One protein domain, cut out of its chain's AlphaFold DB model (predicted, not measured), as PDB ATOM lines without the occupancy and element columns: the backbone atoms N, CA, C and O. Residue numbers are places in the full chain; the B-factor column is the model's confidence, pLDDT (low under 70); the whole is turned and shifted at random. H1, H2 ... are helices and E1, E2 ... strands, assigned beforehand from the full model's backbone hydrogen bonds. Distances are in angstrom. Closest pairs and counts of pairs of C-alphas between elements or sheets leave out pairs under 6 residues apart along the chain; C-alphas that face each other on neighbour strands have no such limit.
ATOM      1  N   ARG A   7      -6.221  15.321 -29.362       93.38
ATOM      2  CA  ARG A   7      -7.188  16.415 -29.513       93.38
ATOM      3  C   ARG A   7      -6.464  17.681 -29.930       93.38
ATOM      4  O   ARG A   7      -5.471  18.052 -29.311       93.38
ATOM      5  N   TRP A   8      -7.012  18.365 -30.924       92.00
ATOM      6  CA  TRP A   8      -6.613  19.716 -31.293       92.00
ATOM      7  C   TRP A   8      -7.698  20.671 -30.812       92.00
ATOM      8  O   TRP A   8      -8.857  20.576 -31.230       92.00
ATOM      9  N   ASN A   9      -7.329  21.563 -29.897       89.25
ATOM     10  CA  ASN A   9      -8.272  22.478 -29.262       89.25
ATOM     11  C   ASN A   9      -8.874  23.447 -30.288       89.25
ATOM     12  O   ASN A   9      -8.187  23.927 -31.192       89.25
ATOM     13  N   ALA A  10     -10.170  23.718 -30.141       86.88
ATOM     14  CA  ALA A  10     -10.812  24.852 -30.788       86.88
ATOM     15  C   ALA A  10     -10.600  26.127 -29.950       86.88
ATOM     16  O   ALA A  10     -10.094  26.074 -28.830       86.88
ATOM     17  N   SER A  11     -11.026  27.275 -30.477       84.12
ATOM     18  CA  SER A  11     -10.995  28.557 -29.755       84.12
ATOM     19  C   SER A  11     -11.929  28.600 -28.537       84.12
ATOM     20  O   SER A  11     -11.732  29.423 -27.649       84.12
ATOM     21  N   VAL A  12     -12.936  27.721 -28.481       85.69
ATOM     22  CA  VAL A  12     -13.939  27.670 -27.409       85.69
ATOM     23  C   VAL A  12     -13.622  26.530 -26.429       85.69
ATOM     24  O   VAL A  12     -13.404  25.399 -26.881       85.69
ATOM     25  N   PRO A  13     -13.650  26.774 -25.101       86.75
ATOM     26  CA  PRO A  13     -13.448  25.734 -24.095       86.75
ATOM     27  C   PRO A  13     -14.372  24.527 -24.283       86.75
ATOM     28  O   PRO A  13     -15.543  24.659 -24.635       86.75
ATOM     29  N   GLY A  14     -13.834  23.330 -24.043       87.81
ATOM     30  CA  GLY A  14     -14.580  22.075 -24.161       87.81
ATOM     31  C   GLY A  14     -14.817  21.591 -25.596       87.81
ATOM     32  O   GLY A  14     -15.404  20.526 -25.777       87.81
ATOM     33  N   ARG A  15     -14.348  22.317 -26.623       88.50
ATOM     34  CA  ARG A  15     -14.445  21.894 -28.026       88.50
ATOM     35  C   ARG A  15     -13.076  21.552 -28.605       88.50
ATOM     36  O   ARG A  15     -12.087  22.253 -28.396       88.50
ATOM     37  N   SER A  16     -13.036  20.481 -29.388       91.62
ATOM     38  CA  SER A  16     -11.897  20.141 -30.240       91.62
ATOM     39  C   SER A  16     -12.293  20.400 -31.689       91.62
ATOM     40  O   SER A  16     -13.370  19.980 -32.104       91.62
ATOM     41  N   ARG A  17     -11.441  21.085 -32.459       91.25
ATOM     42  CA  ARG A  17     -11.654  21.240 -33.912       91.25
ATOM     43  C   ARG A  17     -11.382  19.935 -34.664       91.25
ATOM     44  O   ARG A  17     -11.930  19.699 -35.734       91.25
ATOM     45  N   MET A  18     -10.524  19.100 -34.083       93.81
ATOM     46  CA  MET A  18     -10.140  17.804 -34.613       93.81
ATOM     47  C   MET A  18      -9.797  16.850 -33.469       93.81
ATOM     48  O   MET A  18      -9.249  17.264 -32.441       93.81
ATOM     49  N   VAL A  19     -10.118  15.575 -33.655       94.75
ATOM     50  CA  VAL A  19      -9.794  14.477 -32.741       94.75
ATOM     51  C   VAL A  19      -9.284  13.301 -33.564       94.75
ATOM     52  O   VAL A  19      -9.810  13.056 -34.645       94.75
ATOM     53  N   SER A  20      -8.298  12.558 -33.065       94.31
ATOM     54  CA  SER A  20      -7.913  11.278 -33.659       94.31
ATOM     55  C   SER A  20      -7.789  10.165 -32.626       94.31
ATOM     56  O   SER A  20      -7.381  10.388 -31.479       94.31
ATOM     57  N   HIS A  21      -8.194   8.967 -33.038       94.06
ATOM     58  CA  HIS A  21      -8.181   7.744 -32.244       94.06
ATOM     59  C   HIS A  21      -8.245   6.535 -33.183       94.06
ATOM     60  O   HIS A  21      -9.033   6.548 -34.124       94.06
ATOM     61  N   ASP A  22      -7.406   5.524 -32.949       92.44
ATOM     62  CA  ASP A  22      -7.383   4.260 -33.700       92.44
ATOM     63  C   ASP A  22      -7.411   4.442 -35.232       92.44
ATOM     64  O   ASP A  22      -8.179   3.811 -35.950       92.44
ATOM     65  N   ASN A  23      -6.549   5.339 -35.734       90.19
ATOM     66  CA  ASN A  23      -6.412   5.725 -37.150       90.19
ATOM     67  C   ASN A  23      -7.645   6.388 -37.785       90.19
ATOM     68  O   ASN A  23      -7.646   6.654 -38.985       90.19
ATOM     69  N   ILE A  24      -8.665   6.717 -36.994       94.62
ATOM     70  CA  ILE A  24      -9.804   7.520 -37.426       94.62
ATOM     71  C   ILE A  24      -9.594   8.961 -36.965       94.62
ATOM     72  O   ILE A  24      -9.098   9.227 -35.865       94.62
ATOM     73  N   ILE A  25      -9.959   9.899 -37.835       94.88
ATOM     74  CA  ILE A  25      -9.895  11.333 -37.580       94.88
ATOM     75  C   ILE A  25     -11.307  11.895 -37.723       94.88
ATOM     76  O   ILE A  25     -11.990  11.648 -38.715       94.88
ATOM     77  N   TRP A  26     -11.727  12.676 -36.736       95.62
ATOM     78  CA  TRP A  26     -12.963  13.445 -36.765       95.62
ATOM     79  C   TRP A  26     -12.604  14.918 -36.854       95.62
ATOM     80  O   TRP A  26     -11.833  15.418 -36.031       95.62
ATOM     81  N   VAL A  27     -13.177  15.609 -37.834       94.25
ATOM     82  CA  VAL A  27     -12.937  17.030 -38.087       94.25
ATOM     83  C   VAL A  27     -14.273  17.752 -38.125       94.25
ATOM     84  O   VAL A  27     -15.220  17.279 -38.747       94.25
ATOM     85  N   VAL A  28     -14.332  18.915 -37.482       90.69
ATOM     86  CA  VAL A  28     -15.425  19.869 -37.673       90.69
ATOM     87  C   VAL A  28     -14.852  21.073 -38.404       90.69
ATOM     88  O   VAL A  28     -14.024  21.795 -37.850       90.69
ATOM     89  N   SER A  29     -15.300  21.281 -39.640       89.56
ATOM     90  CA  SER A  29     -14.998  22.484 -40.411       89.56
ATOM     91  C   SER A  29     -16.182  23.443 -40.342       89.56
ATOM     92  O   SER A  29     -17.322  23.050 -40.581       89.56
ATOM     93  N   THR A  30     -15.920  24.692 -39.972       88.38
ATOM     94  CA  THR A  30     -16.915  25.765 -39.946       88.38
ATOM     95  C   THR A  30     -16.215  27.076 -40.257       88.38
ATOM     96  O   THR A  30     -15.100  27.316 -39.791       88.38
ATOM     97  N   VAL A  31     -16.886  27.948 -41.001       89.62
ATOM     98  CA  VAL A  31     -16.426  29.314 -41.262       89.62
ATOM     99  C   VAL A  31     -17.395  30.325 -40.663       89.62
ATOM    100  O   VAL A  31     -18.522  29.989 -40.299       89.62
ATOM    101  N   ALA A  32     -16.934  31.565 -40.508       89.50
ATOM    102  CA  ALA A  32     -17.841  32.680 -40.274       89.50
ATOM    103  C   ALA A  32     -18.709  32.895 -41.520       89.50
ATOM    104  O   ALA A  32     -18.267  32.607 -42.630       89.50
ATOM    105  N   LYS A  33     -19.915  33.435 -41.328       90.94
ATOM    106  CA  LYS A  33     -20.863  33.644 -42.422       90.94
ATOM    107  C   LYS A  33     -20.248  34.480 -43.544       90.94
ATOM    108  O   LYS A  33     -19.818  35.610 -43.301       90.94
ATOM    109  N   ILE A  34     -20.293  33.955 -44.764       93.25
ATOM    110  CA  ILE A  34     -19.930  34.680 -45.986       93.25
ATOM    111  C   ILE A  34     -21.230  34.989 -46.755       93.25
ATOM    112  O   ILE A  34     -22.107  34.132 -46.825       93.25
ATOM    113  N   PRO A  35     -21.433  36.217 -47.282       92.12
ATOM    114  CA  PRO A  35     -22.674  36.559 -47.989       92.12
ATOM    115  C   PRO A  35     -22.932  35.726 -49.252       92.12
ATOM    116  O   PRO A  35     -24.081  35.519 -49.631       92.12
ATOM    117  N   ASP A  36     -21.854  35.297 -49.897       93.88
ATOM    118  CA  ASP A  36     -21.835  34.482 -51.104       93.88
ATOM    119  C   ASP A  36     -21.758  33.000 -50.708       93.88
ATOM    120  O   ASP A  36     -20.828  32.593 -50.008       93.88
ATOM    121  N   PHE A  37     -22.766  32.228 -51.114       91.56
ATOM    122  CA  PHE A  37     -22.919  30.829 -50.720       91.56
ATOM    123  C   PHE A  37     -21.777  29.959 -51.244       91.56
ATOM    124  O   PHE A  37     -21.220  29.163 -50.490       91.56
ATOM    125  N   ASP A  38     -21.388  30.147 -52.501       93.06
ATOM    126  CA  ASP A  38     -20.374  29.329 -53.162       93.06
ATOM    127  C   ASP A  38     -19.021  29.563 -52.481       93.06
ATOM    128  O   ASP A  38     -18.319  28.621 -52.112       93.06
ATOM    129  N   LYS A  39     -18.725  30.827 -52.152       94.50
ATOM    130  CA  LYS A  39     -17.534  31.190 -51.369       94.50
ATOM    131  C   LYS A  39     -17.573  30.669 -49.936       94.50
ATOM    132  O   LYS A  39     -16.525  30.359 -49.374       94.50
ATOM    133  N   GLU A  40     -18.751  30.586 -49.315       94.69
ATOM    134  CA  GLU A  40     -18.905  29.967 -47.992       94.69
ATOM    135  C   GLU A  40     -18.578  28.470 -48.039       94.69
ATOM    136  O   GLU A  40     -17.863  27.961 -47.169       94.69
ATOM    137  N   VAL A  41     -19.041  27.776 -49.083       93.50
ATOM    138  CA  VAL A  41     -18.747  26.358 -49.320       93.50
ATOM    139  C   VAL A  41     -17.257  26.143 -49.579       93.50
ATOM    140  O   VAL A  41     -16.645  25.311 -48.906       93.50
ATOM    141  N   GLU A  42     -16.646  26.916 -50.479       92.88
ATOM    142  CA  GLU A  42     -15.206  26.858 -50.763       92.88
ATOM    143  C   GLU A  42     -14.371  27.083 -49.497       92.88
ATOM    144  O   GLU A  42     -13.443  26.324 -49.208       92.88
ATOM    145  N   ALA A  43     -14.734  28.081 -48.688       93.81
ATOM    146  CA  ALA A  43     -14.038  28.372 -47.443       93.81
ATOM    147  C   ALA A  43     -14.182  27.228 -46.421       93.81
ATOM    148  O   ALA A  43     -13.214  26.895 -45.732       93.81
ATOM    149  N   CYS A  44     -15.354  26.589 -46.339       93.25
ATOM    150  CA  CYS A  44     -15.570  25.388 -45.527       93.25
ATOM    151  C   CYS A  44     -14.703  24.206 -45.986       93.25
ATOM    152  O   CYS A  44     -14.117  23.518 -45.144       93.25
ATOM    153  N   LEU A  45     -14.601  23.966 -47.296       91.06
ATOM    154  CA  LEU A  45     -13.766  22.896 -47.853       91.06
ATOM    155  C   LEU A  45     -12.278  23.161 -47.604       91.06
ATOM    156  O   LEU A  45     -11.568  22.275 -47.135       91.06
ATOM    157  N   TYR A  46     -11.824  24.397 -47.797       91.00
ATOM    158  CA  TYR A  46     -10.454  24.796 -47.482       91.00
ATOM    159  C   TYR A  46     -10.116  24.600 -45.993       91.00
ATOM    160  O   TYR A  46      -9.058  24.078 -45.640       91.00
ATOM    161  N   GLN A  47     -11.037  24.951 -45.086       91.06
ATOM    162  CA  GLN A  47     -10.864  24.704 -43.648       91.06
ATOM    163  C   GLN A  47     -10.877  23.213 -43.273       91.06
ATOM    164  O   GLN A  47     -10.361  22.862 -42.212       91.06
ATOM    165  N   LEU A  48     -11.436  22.337 -44.117       92.44
ATOM    166  CA  LEU A  48     -11.382  20.884 -43.937       92.44
ATOM    167  C   LEU A  48     -10.035  20.294 -44.384       92.44
ATOM    168  O   LEU A  48      -9.548  19.370 -43.733       92.44
ATOM    169  N   GLU A  49      -9.422  20.813 -45.451       91.69
ATOM    170  CA  GLU A  49      -8.158  20.279 -45.985       91.69
ATOM    171  C   GLU A  49      -7.011  20.391 -44.970       91.69
ATOM    172  O   GLU A  49      -6.306  19.412 -44.720       91.69
ATOM    173  N   LYS A  50      -6.889  21.529 -44.279       89.69
ATOM    174  CA  LYS A  50      -5.809  21.762 -43.307       89.69
ATOM    175  C   LYS A  50      -5.738  20.711 -42.173       89.69
ATOM    176  O   LYS A  50      -4.662  20.170 -41.934       89.69
ATOM    177  N   PRO A  51      -6.830  20.378 -41.455       90.62
ATOM    178  CA  PRO A  51      -6.851  19.279 -40.483       90.62
ATOM    179  C   PRO A  51      -6.438  17.913 -41.056       90.62
ATOM    180  O   PRO A  51      -5.772  17.129 -40.374       90.62
ATOM    181  N   LEU A  52      -6.818  17.617 -42.304       92.00
ATOM    182  CA  LEU A  52      -6.437  16.364 -42.959       92.00
ATOM    183  C   LEU A  52      -4.924  16.322 -43.199       92.00
ATOM    184  O   LEU A  52      -4.282  15.347 -42.820       92.00
ATOM    185  N   GLU A  53      -4.339  17.401 -43.715       92.00
ATOM    186  CA  GLU A  53      -2.889  17.513 -43.916       92.00
ATOM    187  C   GLU A  53      -2.107  17.429 -42.595       92.00
ATOM    188  O   GLU A  53      -1.137  16.679 -42.492       92.00
ATOM    189  N   GLU A  54      -2.564  18.125 -41.545       90.69
ATOM    190  CA  GLU A  54      -1.953  18.106 -40.202       90.69
ATOM    191  C   GLU A  54      -1.906  16.699 -39.576       90.69
ATOM    192  O   GLU A  54      -1.114  16.446 -38.665       90.69
ATOM    193  N   THR A  55      -2.755  15.782 -40.042       90.75
ATOM    194  CA  THR A  55      -2.816  14.389 -39.578       90.75
ATOM    195  C   THR A  55      -2.196  13.395 -40.557       90.75
ATOM    196  O   THR A  55      -2.231  12.192 -40.297       90.75
ATOM    197  N   GLY A  56      -1.602  13.876 -41.656       91.62
ATOM    198  CA  GLY A  56      -1.066  13.038 -42.729       91.62
ATOM    199  C   GLY A  56      -2.147  12.300 -43.526       91.62
ATOM    200  O   GLY A  56      -1.849  11.323 -44.209       91.62
ATOM    201  N   SER A  57      -3.403  12.732 -43.410       93.88
ATOM    202  CA  SER A  57      -4.534  12.220 -44.176       93.88
ATOM    203  C   SER A  57      -4.741  13.038 -45.457       93.88
ATOM    204  O   SER A  57      -3.985  13.951 -45.777       93.88
ATOM    205  N   HIS A  58      -5.771  12.688 -46.224       93.56
ATOM    206  CA  HIS A  58      -6.113  13.342 -47.481       93.56
ATOM    207  C   HIS A  58      -7.622  13.258 -47.731       93.56
ATOM    208  O   HIS A  58      -8.290  12.349 -47.238       93.56
ATOM    209  N   LYS A  59      -8.176  14.171 -48.539       91.56
ATOM    210  CA  LYS A  59      -9.619  14.197 -48.854       91.56
ATOM    211  C   LYS A  59     -10.140  12.912 -49.506       91.56
ATOM    212  O   LYS A  59     -11.299  12.561 -49.335       91.56
ATOM    213  N   THR A  60      -9.275  12.165 -50.191       94.38
ATOM    214  CA  THR A  60      -9.610  10.847 -50.767       94.38
ATOM    215  C   THR A  60      -9.802   9.750 -49.717       94.38
ATOM    216  O   THR A  60     -10.281   8.677 -50.059       94.38
ATOM    217  N   HIS A  61      -9.434   9.990 -48.456       95.19
ATOM    218  CA  HIS A  61      -9.618   9.055 -47.340       95.19
ATOM    219  C   HIS A  61     -10.840   9.399 -46.470       95.19
ATOM    220  O   HIS A  61     -11.012   8.828 -45.394       95.19
ATOM    221  N   ILE A  62     -11.691  10.339 -46.902       95.19
ATOM    222  CA  ILE A  62     -12.923  10.677 -46.185       95.19
ATOM    223  C   ILE A  62     -13.881   9.485 -46.247       95.19
ATOM    224  O   ILE A  62     -14.323   9.079 -47.317       95.19
ATOM    225  N   LEU A  63     -14.223   8.949 -45.075       96.00
ATOM    226  CA  LEU A  63     -15.166   7.834 -44.943       96.00
ATOM    227  C   LEU A  63     -16.627   8.303 -44.931       96.00
ATOM    228  O   LEU A  63     -17.518   7.587 -45.375       96.00
ATOM    229  N   SER A  64     -16.881   9.492 -44.381       95.50
ATOM    230  CA  SER A  64     -18.209  10.094 -44.281       95.50
ATOM    231  C   SER A  64     -18.088  11.608 -44.135       95.50
ATOM    232  O   SER A  64     -17.178  12.097 -43.462       95.50
ATOM    233  N   LEU A  65     -19.016  12.343 -44.751       93.50
ATOM    234  CA  LEU A  65     -19.120  13.795 -44.657       93.50
ATOM    235  C   LEU A  65     -20.572  14.176 -44.365       93.50
ATOM    236  O   LEU A  65     -21.478  13.827 -45.120       93.50
ATOM    237  N   GLN A  66     -20.787  14.922 -43.282       94.06
ATOM    238  CA  GLN A  66     -22.081  15.518 -42.972       94.06
ATOM    239  C   GLN A  66     -22.036  17.010 -43.283       94.06
ATOM    240  O   GLN A  66     -21.201  17.741 -42.754       94.06
ATOM    241  N   ILE A  67     -22.973  17.457 -44.113       92.69
ATOM    242  CA  ILE A  67     -23.083  18.848 -44.547       92.69
ATOM    243  C   ILE A  67     -24.308  19.453 -43.879       92.69
ATOM    244  O   ILE A  67     -25.411  18.914 -43.975       92.69
ATOM    245  N   ILE A  68     -24.103  20.560 -43.170       92.81
ATOM    246  CA  ILE A  68     -25.159  21.264 -42.448       92.81
ATOM    247  C   ILE A  68     -25.448  22.556 -43.198       92.81
ATOM    248  O   ILE A  68     -24.631  23.474 -43.209       92.81
ATOM    249  N   LEU A  69     -26.623  22.623 -43.814       92.81
ATOM    250  CA  LEU A  69     -27.124  23.828 -44.465       92.81
ATOM    251  C   LEU A  69     -28.125  24.512 -43.535       92.81
ATOM    252  O   LEU A  69     -29.007  23.864 -42.976       92.81
ATOM    253  N   SER A  70     -28.007  25.830 -43.389       92.38
ATOM    254  CA  SER A  70     -28.947  26.622 -42.581       92.38
ATOM    255  C   SER A  70     -30.321  26.786 -43.245       92.38
ATOM    256  O   SER A  70     -31.298  27.107 -42.570       92.38
ATOM    257  N   ARG A  71     -30.387  26.574 -44.562       91.31
ATOM    258  CA  ARG A  71     -31.557  26.755 -45.424       91.31
ATOM    259  C   ARG A  71     -31.702  25.555 -46.347       91.31
ATOM    260  O   ARG A  71     -30.746  25.174 -47.021       91.31
ATOM    261  N   ILE A  72     -32.887  24.952 -46.384       92.50
ATOM    262  CA  ILE A  72     -33.123  23.740 -47.180       92.50
ATOM    263  C   ILE A  72     -33.140  24.047 -48.681       92.50
ATOM    264  O   ILE A  72     -32.721  23.221 -49.490       92.50
ATOM    265  N   GLU A  73     -33.550  25.258 -49.051       93.31
ATOM    266  CA  GLU A  73     -33.543  25.768 -50.419       93.31
ATOM    267  C   GLU A  73     -32.131  25.828 -51.025       93.31
ATOM    268  O   GLU A  73     -31.971  25.623 -52.228       93.31
ATOM    269  N   SER A  74     -31.087  25.988 -50.202       91.44
ATOM    270  CA  SER A  74     -29.686  25.971 -50.648       91.44
ATOM    271  C   SER A  74     -29.204  24.584 -51.078       91.44
ATOM    272  O   SER A  74     -28.170  24.473 -51.730       91.44
ATOM    273  N   ARG A  75     -29.943  23.513 -50.758       93.00
ATOM    274  CA  ARG A  75     -29.552  22.137 -51.101       93.00
ATOM    275  C   ARG A  75     -29.417  21.931 -52.611       93.00
ATOM    276  O   ARG A  75     -28.507  21.238 -53.046       93.00
ATOM    277  N   GLY A  76     -30.319  22.521 -53.398       92.62
ATOM    278  CA  GLY A  76     -30.267  22.420 -54.858       92.62
ATOM    279  C   GLY A  76     -29.041  23.118 -55.440       92.62
ATOM    280  O   GLY A  76     -28.394  22.567 -56.320       92.62
ATOM    281  N   VAL A  77     -28.693  24.293 -54.913       90.50
ATOM    282  CA  VAL A  77     -27.492  25.036 -55.324       90.50
ATOM    283  C   VAL A  77     -26.238  24.242 -54.969       90.50
ATOM    284  O   VAL A  77     -25.407  24.013 -55.835       90.50
ATOM    285  N   PHE A  78     -26.162  23.717 -53.741       91.00
ATOM    286  CA  PHE A  78     -25.025  22.927 -53.269       91.00
ATOM    287  C   PHE A  78     -24.698  21.717 -54.157       91.00
ATOM    288  O   PHE A  78     -23.533  21.439 -54.399       91.00
ATOM    289  N   TYR A  79     -25.707  20.991 -54.649       90.31
ATOM    290  CA  TYR A  79     -25.478  19.825 -55.514       90.31
ATOM    291  C   TYR A  79     -25.039  20.167 -56.943       90.31
ATOM    292  O   TYR A  79     -24.677  19.255 -57.683       90.31
ATOM    293  N   ASN A  80     -25.114  21.440 -57.337       87.38
ATOM    294  CA  ASN A  80     -24.695  21.920 -58.654       87.38
ATOM    295  C   ASN A  80     -23.381  22.721 -58.610       87.38
ATOM    296  O   ASN A  80     -22.994  23.267 -59.644       87.38
TER     297      ASN A  80
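This is residues 7 to 80 of the 81 residues of an uncharacterized protein of bacterium (UniProt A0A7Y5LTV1). A small sheet of three strands sits at one end, and one long helix, H1, covers part of one face of it with residues 47 to 54 while the rest of H1 extends past the sheet. After H1 a long stretch without named elements, residues 55 to 73, folds back to the short helix H2, near the beginning of H1. The 74 printed residues hold E1, E2, E3, H1 and H2 in that order; the sheet is E1 - E2 - E3, all antiparallel. The class is mixed, helices and strands, with under half of the residues in named elements. The whole is only just compact, close to loose, with a radius of gyration of the C-alphas of 13.5 A and spans of 37 by 30 by 17 A.

Find C-alpha 7 at (-7.188, 16.415, -29.513), where E1, residues 7 to 9, begins. E2 is residues 16 to 21, 13.1 A long, and E3 is residues 24 to 27, 10.0 A. From C-alpha 37 at (-22.919, 30.829, -50.720), H1 runs 26.7 A to residue 54. H2, residues 74 to 78, ends at (-25.025, 22.927, -53.269).

The strands form a meander, each the antiparallel neighbour of the one before. In the hairpin E1 and E2, look for N 8 and O 18, 2.9 A apart; in the hairpin E2 and E3, N 19 and O 26, 2.9 A. H1 is on one face of the sheet, making two layers, a helix layer and a sheet layer, at a height over the sheet of 8.6 A. It lies only just over E2 and E3, with 3 C-alphas falling on each, slantwise to the strands at 43 degrees to E2 on the local plane. The closest C-alphas of E3 and H1 are those of Val 27 and Pro 51, 6.9 A. H1 and H2 are close but not clearly touching, Asp 38 and Phe 78 having the closest C-alphas, 7.9 A. H2 is apart from E1, E2 and E3. In H2 every O i to N i+4 pair is within hydrogen-bond range, in H1 11 of 14.

The C-alphas farthest apart, of Asp 22 and Pro 35, are 38.5 A apart. The printed part has no cut, and the link from H1 to H2, 19 residues, is long. Mean pLDDT of the printed part is 91.9, and no printed residue is under 70.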